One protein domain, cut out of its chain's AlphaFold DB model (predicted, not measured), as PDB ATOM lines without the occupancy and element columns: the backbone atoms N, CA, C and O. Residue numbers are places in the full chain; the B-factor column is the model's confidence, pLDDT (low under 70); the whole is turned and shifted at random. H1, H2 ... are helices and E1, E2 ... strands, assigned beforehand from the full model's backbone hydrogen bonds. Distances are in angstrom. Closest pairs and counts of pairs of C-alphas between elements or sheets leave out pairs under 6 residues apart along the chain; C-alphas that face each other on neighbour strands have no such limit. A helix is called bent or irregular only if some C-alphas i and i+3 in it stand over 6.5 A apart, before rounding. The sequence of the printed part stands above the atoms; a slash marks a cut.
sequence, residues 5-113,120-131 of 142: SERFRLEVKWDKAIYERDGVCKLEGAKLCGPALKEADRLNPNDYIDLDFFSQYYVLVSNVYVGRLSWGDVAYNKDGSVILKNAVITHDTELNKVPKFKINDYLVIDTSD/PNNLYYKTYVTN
ATOM      1  N   SER A   5       9.833 -11.961  23.561       65.69
ATOM      2  CA  SER A   5       9.984 -12.930  24.652       65.69
ATOM      3  C   SER A   5       9.451 -12.426  25.995       65.69
ATOM      4  O   SER A   5       8.904 -13.206  26.763       65.69
ATOM      5  N   GLU A   6       9.530 -11.119  26.265       74.44
ATOM      6  CA  GLU A   6       9.077 -10.541  27.534       74.44
ATOM      7  C   GLU A   6       7.576 -10.711  27.734       74.44
ATOM      8  O   GLU A   6       7.144 -10.844  28.866       74.44
ATOM      9  N   ARG A   7       6.764 -10.767  26.667       81.56
ATOM     10  CA  ARG A   7       5.305 -10.936  26.802       81.56
ATOM     11  C   ARG A   7       4.909 -12.294  27.391       81.56
ATOM     12  O   ARG A   7       3.838 -12.406  27.970       81.56
ATOM     13  N   PHE A   8       5.777 -13.291  27.243       84.25
ATOM     14  CA  PHE A   8       5.573 -14.666  27.694       84.25
ATOM     15  C   PHE A   8       6.175 -14.930  29.077       84.25
ATOM     16  O   PHE A   8       6.306 -16.071  29.505       84.25
ATOM     17  N   ARG A   9       6.580 -13.867  29.778       88.75
ATOM     18  CA  ARG A   9       7.182 -13.973  31.097       88.75
ATOM     19  C   ARG A   9       6.103 -14.083  32.170       88.75
ATOM     20  O   ARG A   9       5.303 -13.158  32.352       88.75
ATOM     21  N   LEU A  10       6.127 -15.184  32.909       92.31
ATOM     22  CA  LEU A  10       5.386 -15.372  34.152       92.31
ATOM     23  C   LEU A  10       6.382 -15.411  35.317       92.31
ATOM     24  O   LEU A  10       7.454 -15.995  35.213       92.31
ATOM     25  N   GLU A  11       6.052 -14.767  36.429       94.19
ATOM     26  CA  GLU A  11       6.905 -14.699  37.615       94.19
ATOM     27  C   GLU A  11       6.201 -15.332  38.811       94.19
ATOM     28  O   GLU A  11       5.045 -15.004  39.071       94.19
ATOM     29  N   VAL A  12       6.910 -16.160  39.581       94.56
ATOM     30  CA  VAL A  12       6.450 -16.638  40.894       94.56
ATOM     31  C   VAL A  12       7.248 -15.924  41.969       94.56
ATOM     32  O   VAL A  12       8.470 -16.050  42.016       94.56
ATOM     33  N   LYS A  13       6.554 -15.197  42.842       94.69
ATOM     34  CA  LYS A  13       7.134 -14.507  44.003       94.69
ATOM     35  C   LYS A  13       6.525 -15.061  45.279       94.69
ATOM     36  O   LYS A  13       5.385 -15.514  45.251       94.69
ATOM     37  N   TRP A  14       7.255 -15.002  46.382       93.88
ATOM     38  CA  TRP A  14       6.798 -15.421  47.707       93.88
ATOM     39  C   TRP A  14       7.324 -14.467  48.769       93.88
ATOM     40  O   TRP A  14       8.318 -13.780  48.555       93.88
ATOM     41  N   ASP A  15       6.679 -14.476  49.929       92.94
ATOM     42  CA  ASP A  15       7.162 -13.758  51.106       92.94
ATOM     43  C   ASP A  15       8.113 -14.641  51.924       92.94
ATOM     44  O   ASP A  15       9.012 -14.149  52.604       92.94
ATOM     45  N   LYS A  16       7.926 -15.969  51.886       91.12
ATOM     46  CA  LYS A  16       8.769 -16.913  52.628       91.12
ATOM     47  C   LYS A  16       8.749 -18.314  52.020       91.12
ATOM     48  O   LYS A  16       7.687 -18.854  51.725       91.12
ATOM     49  N   ALA A  17       9.928 -18.923  51.917       89.94
ATOM     50  CA  ALA A  17      10.102 -20.329  51.555       89.94
ATOM     51  C   ALA A  17      10.375 -21.177  52.810       89.94
ATOM     52  O   ALA A  17      11.289 -20.879  53.586       89.94
ATOM     53  N   ILE A  18       9.582 -22.229  53.029       90.00
ATOM     54  CA  ILE A  18       9.669 -23.112  54.202       90.00
ATOM     55  C   ILE A  18       9.957 -24.549  53.763       90.00
ATOM     56  O   ILE A  18       9.237 -25.120  52.948       90.00
ATOM     57  N   TYR A  19      10.969 -25.154  54.385       85.56
ATOM     58  CA  TYR A  19      11.448 -26.509  54.110       85.56
ATOM     59  C   TYR A  19      11.263 -27.392  55.352       85.56
ATOM     60  O   TYR A  19      12.188 -27.562  56.144       85.56
ATOM     61  N   GLU A  20      10.047 -27.894  55.567       78.06
ATOM     62  CA  GLU A  20       9.711 -28.745  56.729       78.06
ATOM     63  C   GLU A  20      10.130 -30.209  56.553       78.06
ATOM     64  O   GLU A  20      10.364 -30.910  57.533       78.06
ATOM     65  N   ARG A  21      10.191 -30.680  55.307       79.00
ATOM     66  CA  ARG A  21      10.593 -32.039  54.942       79.00
ATOM     67  C   ARG A  21      11.329 -32.006  53.612       79.00
ATOM     68  O   ARG A  21      11.101 -31.098  52.809       79.00
ATOM     69  N   ASP A  22      12.178 -32.999  53.390       77.31
ATOM     70  CA  ASP A  22      12.988 -33.085  52.180       77.31
ATOM     71  C   ASP A  22      12.109 -32.991  50.924       77.31
ATOM     72  O   ASP A  22      11.028 -33.584  50.853       77.31
ATOM     73  N   GLY A  23      12.577 -32.166  49.977       77.88
ATOM     74  CA  GLY A  23      11.971 -31.830  48.681       77.88
ATOM     75  C   GLY A  23      10.518 -31.402  48.680       77.88
ATOM     76  O   GLY A  23       9.840 -31.520  47.660       77.88
ATOM     77  N   VAL A  24      10.067 -30.833  49.795       85.94
ATOM     78  CA  VAL A  24       8.852 -30.033  49.838       85.94
ATOM     79  C   VAL A  24       9.210 -28.630  50.302       85.94
ATOM     80  O   VAL A  24       9.677 -28.429  51.422       85.94
ATOM     81  N   CYS A  25       8.962 -27.657  49.431       89.31
ATOM     82  CA  CYS A  25       9.116 -26.237  49.703       89.31
ATOM     83  C   CYS A  25       7.734 -25.581  49.710       89.31
ATOM     84  O   CYS A  25       7.077 -25.497  48.672       89.31
ATOM     85  N   LYS A  26       7.274 -25.124  50.875       92.62
ATOM     86  CA  LYS A  26       6.057 -24.312  50.982       92.62
ATOM     87  C   LYS A  26       6.400 -22.853  50.697       92.62
ATOM     88  O   LYS A  26       7.360 -22.336  51.267       92.62
ATOM     89  N   LEU A  27       5.599 -22.198  49.862       93.00
ATOM     90  CA  LEU A  27       5.748 -20.788  49.512       93.00
ATOM     91  C   LEU A  27       4.620 -19.977  50.168       93.00
ATOM     92  O   LEU A  27       3.493 -19.934  49.674       93.00
ATOM     93  N   GLU A  28       4.906 -19.346  51.306       94.62
ATOM     94  CA  GLU A  28       3.956 -18.438  51.958       94.62
ATOM     95  C   GLU A  28       3.908 -17.100  51.214       94.62
ATOM     96  O   GLU A  28       4.935 -16.587  50.765       94.62
ATOM     97  N   GLY A  29       2.704 -16.540  51.062       94.44
ATOM     98  CA  GLY A  29       2.504 -15.303  50.299       94.44
ATOM     99  C   GLY A  29       2.754 -15.461  48.796       94.44
ATOM    100  O   GLY A  29       3.007 -14.476  48.105       94.44
ATOM    101  N   ALA A  30       2.713 -16.695  48.282       96.00
ATOM    102  CA  ALA A  30       2.990 -16.964  46.882       96.00
ATOM    103  C   ALA A  30       2.025 -16.222  45.951       96.00
ATOM    104  O   ALA A  30       0.803 -16.243  46.137       96.00
ATOM    105  N   LYS A  31       2.577 -15.605  44.909       96.06
ATOM    106  CA  LYS A  31       1.809 -14.924  43.872       96.06
ATOM    107  C   LYS A  31       2.451 -15.059  42.503       96.06
ATOM    108  O   LYS A  31       3.674 -15.042  42.368       96.06
ATOM    109  N   LEU A  32       1.594 -15.119  41.494       95.62
ATOM    110  CA  LEU A  32       1.955 -14.965  40.102       95.62
ATOM    111  C   LEU A  32       1.908 -13.497  39.708       95.62
ATOM    112  O   LEU A  32       0.987 -12.757  40.071       95.62
ATOM    113  N   CYS A  33       2.908 -13.083  38.945       94.44
ATOM    114  CA  CYS A  33       3.027 -11.758  38.357       94.44
ATOM    115  C   CYS A  33       3.552 -11.874  36.922       94.44
ATOM    116  O   CYS A  33       3.953 -12.944  36.475       94.44
ATOM    117  N   GLY A  34       3.605 -10.750  36.216       91.38
ATOM    118  CA  GLY A  34       4.238 -10.671  34.906       91.38
ATOM    119  C   GLY A  34       3.244 -10.528  33.752       91.38
ATOM    120  O   GLY A  34       2.032 -10.664  33.929       91.38
ATOM    121  N   PRO A  35       3.751 -10.176  32.565       90.19
ATOM    122  CA  PRO A  35       2.934  -9.873  31.394       90.19
ATOM    123  C   PRO A  35       2.128 -11.062  30.865       90.19
ATOM    124  O   PRO A  35       1.052 -10.817  30.325       90.19
ATOM    125  N   ALA A  36       2.575 -12.307  31.072       88.56
ATOM    126  CA  ALA A  36       1.843 -13.493  30.623       88.56
ATOM    127  C   ALA A  36       0.421 -13.572  31.215       88.56
ATOM    128  O   ALA A  36      -0.502 -14.033  30.551       88.56
ATOM    129  N   LEU A  37       0.205 -13.034  32.423       89.81
ATOM    130  CA  LEU A  37      -1.113 -13.007  33.069       89.81
ATOM    131  C   LEU A  37      -2.146 -12.123  32.360       89.81
ATOM    132  O   LEU A  37      -3.332 -12.232  32.650       89.81
ATOM    133  N   LYS A  38      -1.720 -11.232  31.458       85.62
ATOM    134  CA  LYS A  38      -2.648 -10.398  30.676       85.62
ATOM    135  C   LYS A  38      -3.355 -11.186  29.578       85.62
ATOM    136  O   LYS A  38      -4.455 -10.810  29.193       85.62
ATOM    137  N   GLU A  39      -2.701 -12.234  29.092       81.56
ATOM    138  CA  GLU A  39      -3.179 -13.091  28.005       81.56
ATOM    139  C   GLU A  39      -3.659 -14.455  28.529       81.56
ATOM    140  O   GLU A  39      -4.271 -15.220  27.789       81.56
ATOM    141  N   ALA A  40      -3.369 -14.778  29.793       79.12
ATOM    142  CA  ALA A  40      -3.759 -16.034  30.411       79.12
ATOM    143  C   ALA A  40      -5.245 -16.046  30.791       79.12
ATOM    144  O   ALA A  40      -5.774 -15.089  31.366       79.12
ATOM    145  N   ASP A  41      -5.888 -17.185  30.549       79.19
ATOM    146  CA  ASP A  41      -7.187 -17.497  31.134       79.19
ATOM    147  C   ASP A  41      -7.096 -17.655  32.661       79.19
ATOM    148  O   ASP A  41      -6.033 -17.586  33.290       79.19
ATOM    149  N   ARG A  42      -8.253 -17.860  33.299       86.38
ATOM    150  CA  ARG A  42      -8.293 -18.116  34.740       86.38
ATOM    151  C   ARG A  42      -7.589 -19.430  35.084       86.38
ATOM    152  O   ARG A  42      -7.810 -20.449  34.444       86.38
ATOM    153  N   LEU A  43      -6.804 -19.400  36.158       89.00
ATOM    154  CA  LEU A  43      -6.208 -20.570  36.774       89.00
ATOM    155  C   LEU A  43      -7.291 -21.348  37.516       89.00
ATOM    156  O   LEU A  43      -8.135 -20.764  38.204       89.00
ATOM    157  N   ASN A  44      -7.223 -22.671  37.420       90.38
ATOM    158  CA  ASN A  44      -8.092 -23.546  38.187       90.38
ATOM    159  C   ASN A  44      -7.596 -23.648  39.639       90.38
ATOM    160  O   ASN A  44      -6.387 -23.646  39.882       90.38
ATOM    161  N   PRO A  45      -8.497 -23.748  40.627       93.19
ATOM    162  CA  PRO A  45      -8.113 -24.144  41.976       93.19
ATOM    163  C   PRO A  45      -7.663 -25.616  41.995       93.19
ATOM    164  O   PRO A  45      -8.166 -26.433  41.227       93.19
ATOM    165  N   ASN A  46      -6.784 -25.962  42.936       94.44
ATOM    166  CA  ASN A  46      -6.224 -27.300  43.161       94.44
ATOM    167  C   ASN A  46      -5.472 -27.863  41.948       94.44
ATOM    168  O   ASN A  46      -5.579 -29.049  41.644       94.44
ATOM    169  N   ASP A  47      -4.734 -26.998  41.260       92.12
ATOM    170  CA  ASP A  47      -4.034 -27.316  40.020       92.12
ATOM    171  C   ASP A  47      -2.513 -27.141  40.191       92.12
ATOM    172  O   ASP A  47      -2.021 -26.787  41.276       92.12
ATOM    173  N   TYR A  48      -1.753 -27.457  39.143       92.19
ATOM    174  CA  TYR A  48      -0.297 -27.418  39.166       92.19
ATOM    175  C   TYR A  48       0.326 -27.076  37.808       92.19
ATOM    176  O   TYR A  48      -0.287 -27.211  36.753       92.19
ATOM    177  N   ILE A  49       1.598 -26.677  37.845       89.62
ATOM    178  CA  ILE A  49       2.486 -26.620  36.682       89.62
ATOM    179  C   ILE A  49       3.808 -27.313  36.998       89.62
ATOM    180  O   ILE A  49       4.314 -27.238  38.122       89.62
ATOM    181  N   ASP A  50       4.379 -27.969  35.991       87.25
ATOM    182  CA  ASP A  50       5.696 -28.582  36.092       87.25
ATOM    183  C   ASP A  50       6.757 -27.607  35.551       87.25
ATOM    184  O   ASP A  50       6.663 -27.099  34.432       87.25
ATOM    185  N   LEU A  51       7.752 -27.311  36.383       87.12
ATOM    186  CA  LEU A  51       8.798 -26.316  36.168       87.12
ATOM    187  C   LEU A  51      10.102 -27.030  35.811       87.12
ATOM    188  O   LEU A  51      10.686 -27.696  36.665       87.12
ATOM    189  N   ASP A  52      10.567 -26.882  34.575       83.62
ATOM    190  CA  ASP A  52      11.858 -27.400  34.126       83.62
ATOM    191  C   ASP A  52      12.966 -26.378  34.367       83.62
ATOM    192  O   ASP A  52      13.079 -25.374  33.659       83.62
ATOM    193  N   PHE A  53      13.831 -26.662  35.338       78.75
ATOM    194  CA  PHE A  53      15.008 -25.836  35.576       78.75
ATOM    195  C   PHE A  53      16.256 -26.354  34.856       78.75
ATOM    196  O   PHE A  53      17.293 -25.698  34.904       78.75
ATOM    197  N   PHE A  54      16.210 -27.483  34.143       70.31
ATOM    198  CA  PHE A  54      17.378 -28.120  33.520       70.31
ATOM    199  C   PHE A  54      18.255 -27.151  32.722       70.31
ATOM    200  O   PHE A  54      19.482 -27.203  32.803       70.31
ATOM    201  N   SER A  55      17.639 -26.201  32.016       65.19
ATOM    202  CA  SER A  55      18.353 -25.193  31.227       65.19
ATOM    203  C   SER A  55      19.331 -24.311  32.024       65.19
ATOM    204  O   SER A  55      20.345 -23.888  31.470       65.19
ATOM    205  N   GLN A  56      19.084 -24.076  33.316       62.94
ATOM    206  CA  GLN A  56      20.002 -23.367  34.217       62.94
ATOM    207  C   GLN A  56      20.956 -24.332  34.956       62.94
ATOM    208  O   GLN A  56      22.018 -23.921  35.421       62.94
ATOM    209  N   TYR A  57      20.625 -25.627  35.026       60.34
ATOM    210  CA  TYR A  57      21.277 -26.611  35.900       60.34
ATOM    211  C   TYR A  57      22.065 -27.710  35.163       60.34
ATOM    212  O   TYR A  57      22.705 -28.521  35.831       60.34
ATOM    213  N   TYR A  58      22.112 -27.713  33.823       54.81
ATOM    214  CA  TYR A  58      22.749 -28.751  32.983       54.81
ATOM    215  C   TYR A  58      24.174 -29.166  33.405       54.81
ATOM    216  O   TYR A  58      24.609 -30.279  33.133       54.81
ATOM    217  N   VAL A  59      24.926 -28.284  34.075       52.91
ATOM    218  CA  VAL A  59      26.308 -28.559  34.511       52.91
ATOM    219  C   VAL A  59      26.397 -29.207  35.908       52.91
ATOM    220  O   VAL A  59      27.449 -29.728  36.264       52.91
ATOM    221  N   LEU A  60      25.333 -29.178  36.718       51.81
ATOM    222  CA  LEU A  60      25.365 -29.555  38.144       51.81
ATOM    223  C   LEU A  60      24.467 -30.739  38.519       51.81
ATOM    224  O   LEU A  60      24.652 -31.315  39.592       51.81
ATOM    225  N   VAL A  61      23.522 -31.114  37.660       49.09
ATOM    226  CA  VAL A  61      22.646 -32.273  37.863       49.09
ATOM    227  C   VAL A  61      22.817 -33.252  36.709       49.09
ATOM    228  O   VAL A  61      22.885 -32.867  35.546       49.09
ATOM    229  N   SER A  62      22.917 -34.537  37.035       44.59
ATOM    230  CA  SER A  62      23.116 -35.618  36.063       44.59
ATOM    231  C   SER A  62      21.844 -35.996  35.296       44.59
ATOM    232  O   SER A  62      21.924 -36.798  34.374       44.59
ATOM    233  N   ASN A  63      20.688 -35.439  35.673       50.81
ATOM    234  CA  ASN A  63      19.372 -35.737  35.107       50.81
ATOM    235  C   ASN A  63      18.467 -34.493  35.096       50.81
ATOM    236  O   ASN A  63      18.790 -33.468  35.694       50.81
ATOM    237  N   VAL A  64      17.326 -34.614  34.410       58.56
ATOM    238  CA  VAL A  64      16.218 -33.645  34.368       58.56
ATOM    239  C   VAL A  64      15.889 -33.130  35.775       58.56
ATOM    240  O   VAL A  64      15.698 -33.925  36.696       58.56
ATOM    241  N   TYR A  65      15.815 -31.807  35.928       72.69
ATOM    242  CA  TYR A  65      15.465 -31.157  37.188       72.69
ATOM    243  C   TYR A  65      14.117 -30.457  37.023       72.69
ATOM    244  O   TYR A  65      14.040 -29.324  36.544       72.69
ATOM    245  N   VAL A  66      13.057 -31.186  37.367       79.06
ATOM    246  CA  VAL A  66      11.672 -30.736  37.229       79.06
ATOM    247  C   VAL A  66      11.023 -30.685  38.603       79.06
ATOM    248  O   VAL A  66      10.917 -31.701  39.291       79.06
ATOM    249  N   GLY A  67      10.587 -29.492  39.000       85.25
ATOM    250  CA  GLY A  67       9.804 -29.279  40.215       85.25
ATOM    251  C   GLY A  67       8.340 -29.027  39.879       85.25
ATOM    252  O   GLY A  67       8.040 -28.275  38.960       85.25
ATOM    253  N   ARG A  68       7.416 -29.601  40.644       89.50
ATOM    254  CA  ARG A  68       5.981 -29.336  40.502       89.50
ATOM    255  C   ARG A  68       5.552 -28.225  41.444       89.50
ATOM    256  O   ARG A  68       5.571 -28.435  42.658       89.50
ATOM    257  N   LEU A  69       5.135 -27.084  40.897       92.56
ATOM    258  CA  LEU A  69       4.444 -26.032  41.641       92.56
ATOM    259  C   LEU A  69       2.947 -26.331  41.643       92.56
ATOM    260  O   LEU A  69       2.308 -26.315  40.599       92.56
ATOM    261  N   SER A  70       2.396 -26.569  42.825       94.25
ATOM    262  CA  SER A  70       0.971 -26.821  43.051       94.25
ATOM    263  C   SER A  70       0.386 -25.780  43.994       94.25
ATOM    264  O   SER A  70       1.111 -25.192  44.802       94.25
ATOM    265  N   TRP A  71      -0.919 -25.548  43.901       96.19
ATOM    266  CA  TRP A  71      -1.651 -24.628  44.774       96.19
ATOM    267  C   TRP A  71      -3.037 -25.176  45.100       96.19
ATOM    268  O   TRP A  71      -3.559 -26.035  44.400       96.19
ATOM    269  N   GLY A  72      -3.645 -24.673  46.174       95.62
ATOM    270  CA  GLY A  72      -4.999 -25.051  46.581       95.62
ATOM    271  C   GLY A  72      -6.070 -24.130  46.003       95.62
ATOM    272  O   GLY A  72      -6.936 -24.555  45.254       95.62
ATOM    273  N   ASP A  73      -6.028 -22.846  46.333       95.75
ATOM    274  CA  ASP A  73      -7.049 -21.878  45.913       95.75
ATOM    275  C   ASP A  73      -6.376 -20.624  45.348       95.75
ATOM    276  O   ASP A  73      -5.220 -20.342  45.670       95.75
ATOM    277  N   VAL A  74      -7.079 -19.882  44.496       95.62
ATOM    278  CA  VAL A  74      -6.530 -18.727  43.773       95.62
ATOM    279  C   VAL A  74      -7.332 -17.465  44.067       95.62
ATOM    280  O   VAL A  74      -8.559 -17.490  44.139       95.62
ATOM    281  N   ALA A  75      -6.648 -16.333  44.238       95.94
ATOM    282  CA  ALA A  75      -7.305 -15.037  44.405       95.94
ATOM    283  C   ALA A  75      -6.694 -13.986  43.477       95.94
ATOM    284  O   ALA A  75      -5.480 -13.826  43.414       95.94
ATOM    285  N   TYR A  76      -7.551 -13.255  42.769       94.31
ATOM    286  CA  TYR A  76      -7.150 -12.253  41.785       94.31
ATOM    287  C   TYR A  76      -7.126 -10.864  42.414       94.31
ATOM    288  O   TYR A  76      -8.134 -10.400  42.952       94.31
ATOM    289  N   ASN A  77      -5.986 -10.189  42.310       92.12
ATOM    290  CA  ASN A  77      -5.825  -8.823  42.782       92.12
ATOM    291  C   ASN A  77      -6.150  -7.810  41.680       92.12
ATOM    292  O   ASN A  77      -6.066  -8.086  40.484       92.12
ATOM    293  N   LYS A  78      -6.488  -6.583  42.092       90.06
ATOM    294  CA  LYS A  78      -6.788  -5.474  41.167       90.06
ATOM    295  C   LYS A  78      -5.579  -5.024  40.343       90.06
ATOM    296  O   LYS A  78      -5.764  -4.392  39.310       90.06
ATOM    297  N   ASP A  79      -4.368  -5.321  40.805       90.25
ATOM    298  CA  ASP A  79      -3.113  -5.010  40.114       90.25
ATOM    299  C   ASP A  79      -2.746  -6.041  39.029       90.25
ATOM    300  O   ASP A  79      -1.720  -5.896  38.368       90.25
ATOM    301  N   GLY A  80      -3.582  -7.068  38.832       89.38
ATOM    302  CA  GLY A  80      -3.359  -8.144  37.868       89.38
ATOM    303  C   GLY A  80      -2.501  -9.297  38.392       89.38
ATOM    304  O   GLY A  80      -2.270 -10.247  37.650       89.38
ATOM    305  N   SER A  81      -2.041  -9.253  39.648       94.12
ATOM    306  CA  SER A  81      -1.382 -10.400  40.280       94.12
ATOM    307  C   SER A  81      -2.392 -11.458  40.737       94.12
ATOM    308  O   SER A  81      -3.553 -11.157  41.036       94.12
ATOM    309  N   VAL A  82      -1.944 -12.714  40.815       96.12
ATOM    310  CA  VAL A  82      -2.764 -13.845  41.273       96.12
ATOM    311  C   VAL A  82      -2.111 -14.478  42.492       96.12
ATOM    312  O   VAL A  82      -1.000 -14.981  42.405       96.12
ATOM    313  N   ILE A  83      -2.789 -14.464  43.633       96.94
ATOM    314  CA  ILE A  83      -2.338 -15.122  44.861       96.94
ATOM    315  C   ILE A  83      -2.591 -16.624  44.737       96.94
ATOM    316  O   ILE A  83      -3.706 -17.036  44.411       96.94
ATOM    317  N   LEU A  84      -1.578 -17.423  45.066       96.62
ATOM    318  CA  LEU A  84      -1.636 -18.879  45.128       96.62
ATOM    319  C   LEU A  84      -1.703 -19.320  46.598       96.62
ATOM    320  O   LEU A  84      -0.702 -19.309  47.317       96.62
ATOM    321  N   LYS A  85      -2.888 -19.703  47.082       96.38
ATOM    322  CA  LYS A  85      -3.049 -20.194  48.459       96.38
ATOM    323  C   LYS A  85      -2.518 -21.616  48.575       96.38
ATOM    324  O   LYS A  85      -2.788 -22.451  47.714       96.38
ATOM    325  N   ASN A  86      -1.839 -21.905  49.686       95.50
ATOM    326  CA  ASN A  86      -1.220 -23.207  49.958       95.50
ATOM    327  C   ASN A  86      -0.268 -23.646  48.834       95.50
ATOM    328  O   ASN A  86      -0.279 -24.808  48.436       95.50
ATOM    329  N   ALA A  87       0.519 -22.710  48.300       95.44
ATOM    330  CA  ALA A  87       1.464 -23.004  47.236       95.44
ATOM    331  C   ALA A  87       2.629 -23.866  47.741       95.44
ATOM    332  O   ALA A  87       3.248 -23.573  48.771       95.44
ATOM    333  N   VAL A  88       2.938 -24.924  46.996       93.25
ATOM    334  CA  VAL A  88       3.988 -25.887  47.327       93.25
ATOM    335  C   VAL A  88       4.749 -26.272  46.068       93.25
ATOM    336  O   VAL A  88       4.141 -26.651  45.069       93.25
ATOM    337  N   ILE A  89       6.077 -26.235  46.146       90.19
ATOM    338  CA  ILE A  89       6.964 -26.870  45.174       90.19
ATOM    339  C   ILE A  89       7.399 -28.225  45.723       90.19
ATOM    340  O   ILE A  89       7.923 -28.319  46.837       90.19
ATOM    341  N   THR A  90       7.191 -29.271  44.929       87.69
ATOM    342  CA  THR A  90       7.663 -30.632  45.213       87.69
ATOM    343  C   THR A  90       8.646 -31.083  44.145       87.69
ATOM    344  O   THR A  90       8.540 -30.671  42.991       87.69
ATOM    345  N   HIS A  91       9.625 -31.896  44.525       78.31
ATOM    346  CA  HIS A  91      10.580 -32.480  43.589       78.31
ATOM    347  C   HIS A  91      10.790 -33.950  43.948       78.31
ATOM    348  O   HIS A  91      11.115 -34.249  45.092       78.31
ATOM    349  N   ASP A  92      10.650 -34.863  42.987       63.19
ATOM    350  CA  ASP A  92      10.610 -36.301  43.291       63.19
ATOM    351  C   ASP A  92      12.001 -36.962  43.380       63.19
ATOM    352  O   ASP A  92      12.142 -37.994  44.032       63.19
ATOM    353  N   THR A  93      13.050 -36.388  42.763       57.94
ATOM    354  CA  THR A  93      14.347 -37.092  42.588       57.94
ATOM    355  C   THR A  93      15.598 -36.444  43.217       57.94
ATOM    356  O   THR A  93      16.470 -37.172  43.679       57.94
ATOM    357  N   GLU A  94      15.721 -35.113  43.308       58.12
ATOM    358  CA  GLU A  94      16.955 -34.403  43.732       58.12
ATOM    359  C   GLU A  94      16.734 -33.479  44.958       58.12
ATOM    360  O   GLU A  94      17.233 -32.354  45.030       58.12
ATOM    361  N   LEU A  95      15.978 -33.970  45.949       51.34
ATOM    362  CA  LEU A  95      15.378 -33.214  47.065       51.34
ATOM    363  C   LEU A  95      16.340 -32.369  47.935       51.34
ATOM    364  O   LEU A  95      15.887 -31.422  48.573       51.34
ATOM    365  N   ASN A  96      17.646 -32.674  47.962       46.59
ATOM    366  CA  ASN A  96      18.617 -32.075  48.896       46.59
ATOM    367  C   ASN A  96      19.822 -31.378  48.231       46.59
ATOM    368  O   ASN A  96      20.765 -30.990  48.925       46.59
ATOM    369  N   LYS A  97      19.832 -31.209  46.902       52.81
ATOM    370  CA  LYS A  97      20.965 -30.582  46.176       52.81
ATOM    371  C   LYS A  97      20.687 -29.183  45.633       52.81
ATOM    372  O   LYS A  97      21.531 -28.586  44.971       52.81
ATOM    373  N   VAL A  98      19.524 -28.650  45.957       52.91
ATOM    374  CA  VAL A  98      18.986 -27.416  45.396       52.91
ATOM    375  C   VAL A  98      19.212 -26.318  46.415       52.91
ATOM    376  O   VAL A  98      18.968 -26.544  47.606       52.91
ATOM    377  N   PRO A  99      19.683 -25.133  46.016       57.78
ATOM    378  CA  PRO A  99      19.754 -24.027  46.940       57.78
ATOM    379  C   PRO A  99      18.392 -23.709  47.498       57.78
ATOM    380  O   PRO A  99      17.386 -23.650  46.794       57.78
ATOM    381  N   LYS A 100      18.398 -23.478  48.801       71.62
ATOM    382  CA  LYS A 100      17.252 -22.916  49.482       71.62
ATOM    383  C   LYS A 100      16.992 -21.538  48.888       71.62
ATOM    384  O   LYS A 100      17.903 -20.710  48.837       71.62
ATOM    385  N   PHE A 101      15.760 -21.327  48.455       79.25
ATOM    386  CA  PHE A 101      15.281 -20.045  47.983       79.25
ATOM    387  C   PHE A 101      15.361 -19.024  49.115       79.25
ATOM    388  O   PHE A 101      14.980 -19.304  50.258       79.25
ATOM    389  N   LYS A 102      15.877 -17.839  48.802       80.25
ATOM    390  CA  LYS A 102      15.880 -16.689  49.704       80.25
ATOM    391  C   LYS A 102      14.562 -15.923  49.585       80.25
ATOM    392  O   LYS A 102      13.740 -16.174  48.710       80.25
ATOM    393  N   ILE A 103      14.359 -14.978  50.500       75.38
ATOM    394  CA  ILE A 103      13.147 -14.150  50.567       75.38
ATOM    395  C   ILE A 103      12.947 -13.257  49.334       75.38
ATOM    396  O   ILE A 103      11.817 -13.020  48.939       75.38
ATOM    397  N   ASN A 104      14.037 -12.813  48.706       79.56
ATOM    398  CA  ASN A 104      13.996 -11.916  47.549       79.56
ATOM    399  C   ASN A 104      14.272 -12.635  46.219       79.56
ATOM    400  O   ASN A 104      14.353 -11.993  45.173       79.56
ATOM    401  N   ASP A 105      14.425 -13.960  46.258       86.88
ATOM    402  CA  ASP A 105      14.505 -14.756  45.042       86.88
ATOM    403  C   ASP A 105      13.105 -14.854  44.415       86.88
ATOM    404  O   ASP A 105      12.078 -14.737  45.088       86.88
ATOM    405  N   TYR A 106      13.057 -15.087  43.109       89.50
ATOM    406  CA  TYR A 106      11.815 -15.356  42.396       89.50
ATOM    407  C   TYR A 106      12.062 -16.297  41.222       89.50
ATOM    408  O   TYR A 106      13.194 -16.480  40.766       89.50
ATOM    409  N   LEU A 107      10.988 -16.917  40.740       90.06
ATOM    410  CA  LEU A 107      11.048 -17.753  39.547       90.06
ATOM    411  C   LEU A 107      10.598 -16.962  38.333       90.06
ATOM    412  O   LEU A 107       9.586 -16.266  38.397       90.06
ATOM    413  N   VAL A 108      11.315 -17.126  37.227       89.62
ATOM    414  CA  VAL A 108      10.911 -16.667  35.899       89.62
ATOM    415  C   VAL A 108      10.559 -17.887  35.067       89.62
ATOM    416  O   VAL A 108      11.405 -18.750  34.847       89.62
ATOM    417  N   ILE A 109       9.318 -17.944  34.608       89.44
ATOM    418  CA  ILE A 109       8.738 -19.028  33.827       89.44
ATOM    419  C   ILE A 109       8.493 -18.500  32.413       89.44
ATOM    420  O   ILE A 109       7.827 -17.477  32.227       89.44
ATOM    421  N   ASP A 110       9.044 -19.195  31.424       87.94
ATOM    422  CA  ASP A 110       8.816 -18.922  30.009       87.94
ATOM    423  C   ASP A 110       7.580 -19.692  29.531       87.94
ATOM    424  O   ASP A 110       7.567 -20.924  29.510       87.94
ATOM    425  N   THR A 111       6.528 -18.960  29.171       86.25
ATOM    426  CA  THR A 111       5.269 -19.528  28.678       86.25
ATOM    427  C   THR A 111       5.148 -19.452  27.154       86.25
ATOM    428  O   THR A 111       4.040 -19.568  26.635       86.25
ATOM    429  N   SER A 112       6.237 -19.199  26.419       82.38
ATOM    430  CA  SER A 112       6.188 -18.999  24.960       82.38
ATOM    431  C   SER A 112       5.767 -20.244  24.182       82.38
ATOM    432  O   SER A 112       5.109 -20.117  23.151       82.38
ATOM    433  N   ASP A 113       6.076 -21.425  24.716       74.88
ATOM    434  CA  ASP A 113       5.680 -22.714  24.145       74.88
ATOM    435  C   ASP A 113       4.251 -23.133  24.543       74.88
ATOM    436  O   ASP A 113       3.747 -24.156  24.080       74.88
ATOM    437  N   PRO A 120      -2.217 -32.944  26.654       42.44
ATOM    438  CA  PRO A 120      -2.437 -33.330  28.048       42.44
ATOM    439  C   PRO A 120      -1.264 -33.967  28.812       42.44
ATOM    440  O   PRO A 120      -1.398 -34.126  30.018       42.44
ATOM    441  N   ASN A 121      -0.135 -34.343  28.196       43.78
ATOM    442  CA  ASN A 121       0.674 -35.398  28.827       43.78
ATOM    443  C   ASN A 121       2.058 -35.053  29.374       43.78
ATOM    444  O   ASN A 121       2.551 -35.942  30.043       43.78
ATOM    445  N   ASN A 122       2.671 -33.876  29.144       53.41
ATOM    446  CA  ASN A 122       3.924 -33.435  29.811       53.41
ATOM    447  C   ASN A 122       4.345 -32.022  29.338       53.41
ATOM    448  O   ASN A 122       5.302 -31.890  28.573       53.41
ATOM    449  N   LEU A 123       3.628 -30.961  29.726       70.44
ATOM    450  CA  LEU A 123       4.107 -29.603  29.441       70.44
ATOM    451  C   LEU A 123       5.008 -29.144  30.590       70.44
ATOM    452  O   LEU A 123       4.529 -28.871  31.691       70.44
ATOM    453  N   TYR A 124       6.311 -29.097  30.329       80.12
ATOM    454  CA  TYR A 124       7.297 -28.569  31.260       80.12
ATOM    455  C   TYR A 124       7.631 -27.132  30.881       80.12
ATOM    456  O   TYR A 124       8.079 -26.873  29.764       80.12
ATOM    457  N   TYR A 125       7.438 -26.196  31.805       83.88
ATOM    458  CA  TYR A 125       7.776 -24.804  31.556       83.88
ATOM    459  C   TYR A 125       9.227 -24.538  31.901       83.88
ATOM    460  O   TYR A 125       9.654 -24.736  33.042       83.88
ATOM    461  N   LYS A 126       9.972 -24.009  30.933       85.69
ATOM    462  CA  LYS A 126      11.343 -23.576  31.168       85.69
ATOM    463  C   LYS A 126      11.358 -22.500  32.251       85.69
ATOM    464  O   LYS A 126      10.734 -21.450  32.108       85.69
ATOM    465  N   THR A 127      12.063 -22.782  33.340       86.31
ATOM    466  CA  THR A 127      12.030 -21.982  34.560       86.31
ATOM    467  C   THR A 127      13.436 -21.646  35.031       86.31
ATOM    468  O   THR A 127      14.334 -22.488  35.033       86.31
ATOM    469  N   TYR A 128      13.620 -20.407  35.473       84.62
ATOM    470  CA  TYR A 128      14.877 -19.897  36.002       84.62
ATOM    471  C   TYR A 128      14.668 -19.363  37.412       84.62
ATOM    472  O   TYR A 128      13.645 -18.742  37.701       84.62
ATOM    473  N   VAL A 129      15.654 -19.576  38.278       84.56
ATOM    474  CA  VAL A 129      15.734 -18.920  39.583       84.56
ATOM    475  C   VAL A 129      16.544 -17.641  39.419       84.56
ATOM    476  O   VAL A 129      17.696 -17.682  38.966       84.56
ATOM    477  N   THR A 130      15.947 -16.525  39.814       82.31
ATOM    478  CA  THR A 130      16.549 -15.197  39.761       82.31
ATOM    479  C   THR A 130      16.651 -14.637  41.174       82.31
ATOM    480  O   THR A 130      15.725 -14.791  41.970       82.31
ATOM    481  N   ASN A 131      17.790 -14.029  41.497       79.56
ATOM    482  CA  ASN A 131      18.007 -13.393  42.795       79.56
ATOM    483  C   ASN A 131      17.451 -11.954  42.823       79.56
ATOM    484  O   ASN A 131      16.902 -11.447  41.842       79.56
TER     485      ASN A 131
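Overview. This is residues 5 to 113 and 120 to 131 of the 142 residues of an uncharacterized protein of Tenericutes bacterium (UniProt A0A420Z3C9). What shape does the backbone make? It is a folded sheet, one strongly twisted sheet of eleven strands curled like part of a barrel and bent back on itself into two leaves, E2 E3 E9 E6 E5 facing E10 E1 E4 E8 E7, with E11 as the hinge. Three four-residue helices, H1, H2 and H3, only graze this sheet. What are its size and order? The printed part has 121 residues, with three named helices and eleven named strands in the order H1 E1 E2 E3 E4 H2 E5 H3 E6 E7 E8 E9 E10 E11; the class is mostly strand, as strands hold 53 of the 65 residues in named elements, and the sheet, E2 - E3 - E9 - E6 - E5 - E11 - E10 - E1 - E4 - E8 - E7, is mixed. The whole is compact, with a radius of gyration of the C-alphas of 13.8 A and spans of 41 by 31 by 30 A.

Arrangement. How is the hinge paired? E11, residues 124 to 130, has staggered pairing: its residues 124 to 126 pair parallel with E5, residues 48 to 52, with N 125 and O 50 at 2.9 A, and its residues 127 to 130 pair antiparallel with E10, residues 106 to 110, with N 128 and O 108 at 2.8 A. How do the leaves continue? Beyond E5 come, each antiparallel to the one before, E6, residues 66 to 70, with N 51 and O 67 at 2.8 A, E9, residues 87 to 90, with N 68 and O 90 at 2.8 A, E3, residues 24 to 28, with N 89 and O 25 at 2.8 A, and the edge strand E2, residues 16 to 21, with N 18 and O 26 at 2.8 A. Beyond E10 come, again antiparallel, E1, residues 9 to 13, with N 109 and O 10 at 2.8 A, E4, residues 31 to 33, with N 11 and O 33 at 2.8 A, E8, residues 82 to 85, with N 32 and O 82 at 2.8 A, and the edge strand E7, residues 73 to 76, with N 83 and O 75 at 2.8 A. Where does the backbone bend from leaf to leaf? E1 runs on into E2 at 71 degrees, E3 into E4 at 75 degrees, E6 into E7 at 78 degrees and E8 into E9 at 70 degrees. Where are the helices? H1, residues 5 to 8, touches H2, residues 35 to 38, the closest C-alphas being those of Phe 8 and Ala 36, 4.9 A apart. H3, residues 54 to 57, has its Gln 56 C-alpha 6.4 A from that of Tyr 128 in E11, their closest pair. The three helices are too short for an O i to N i+4 pair, and in each the one O i to N i+3 pair is within range.

Along the chain. Where do the first and last elements lie? H1 begins at C-alpha 5, (9.984, -12.930, 24.652), and E11 ends at C-alpha 130, (16.549, -15.197, 39.761). Which elements are longest? From first to last C-alpha E11 spans 18.3 A, E2 15.4 A, and E5 and E10 13.2 A each.

Size, cuts and confidence. How far does it reach? The two C-alphas farthest apart, those of Ser 62 and Lys 78, are 42.8 A apart. Where is it interrupted or uncertain? Residues 114 to 119 are not printed, and C-alphas 113 and 120 are 13.9 A apart across this cut; E9 to E10, residues 91 to 105, is a long link. The mean pLDDT of the printed part is 81.6, and it is under 70 at residues 5, 55 to 64, 92 to 99 and 120 to 122.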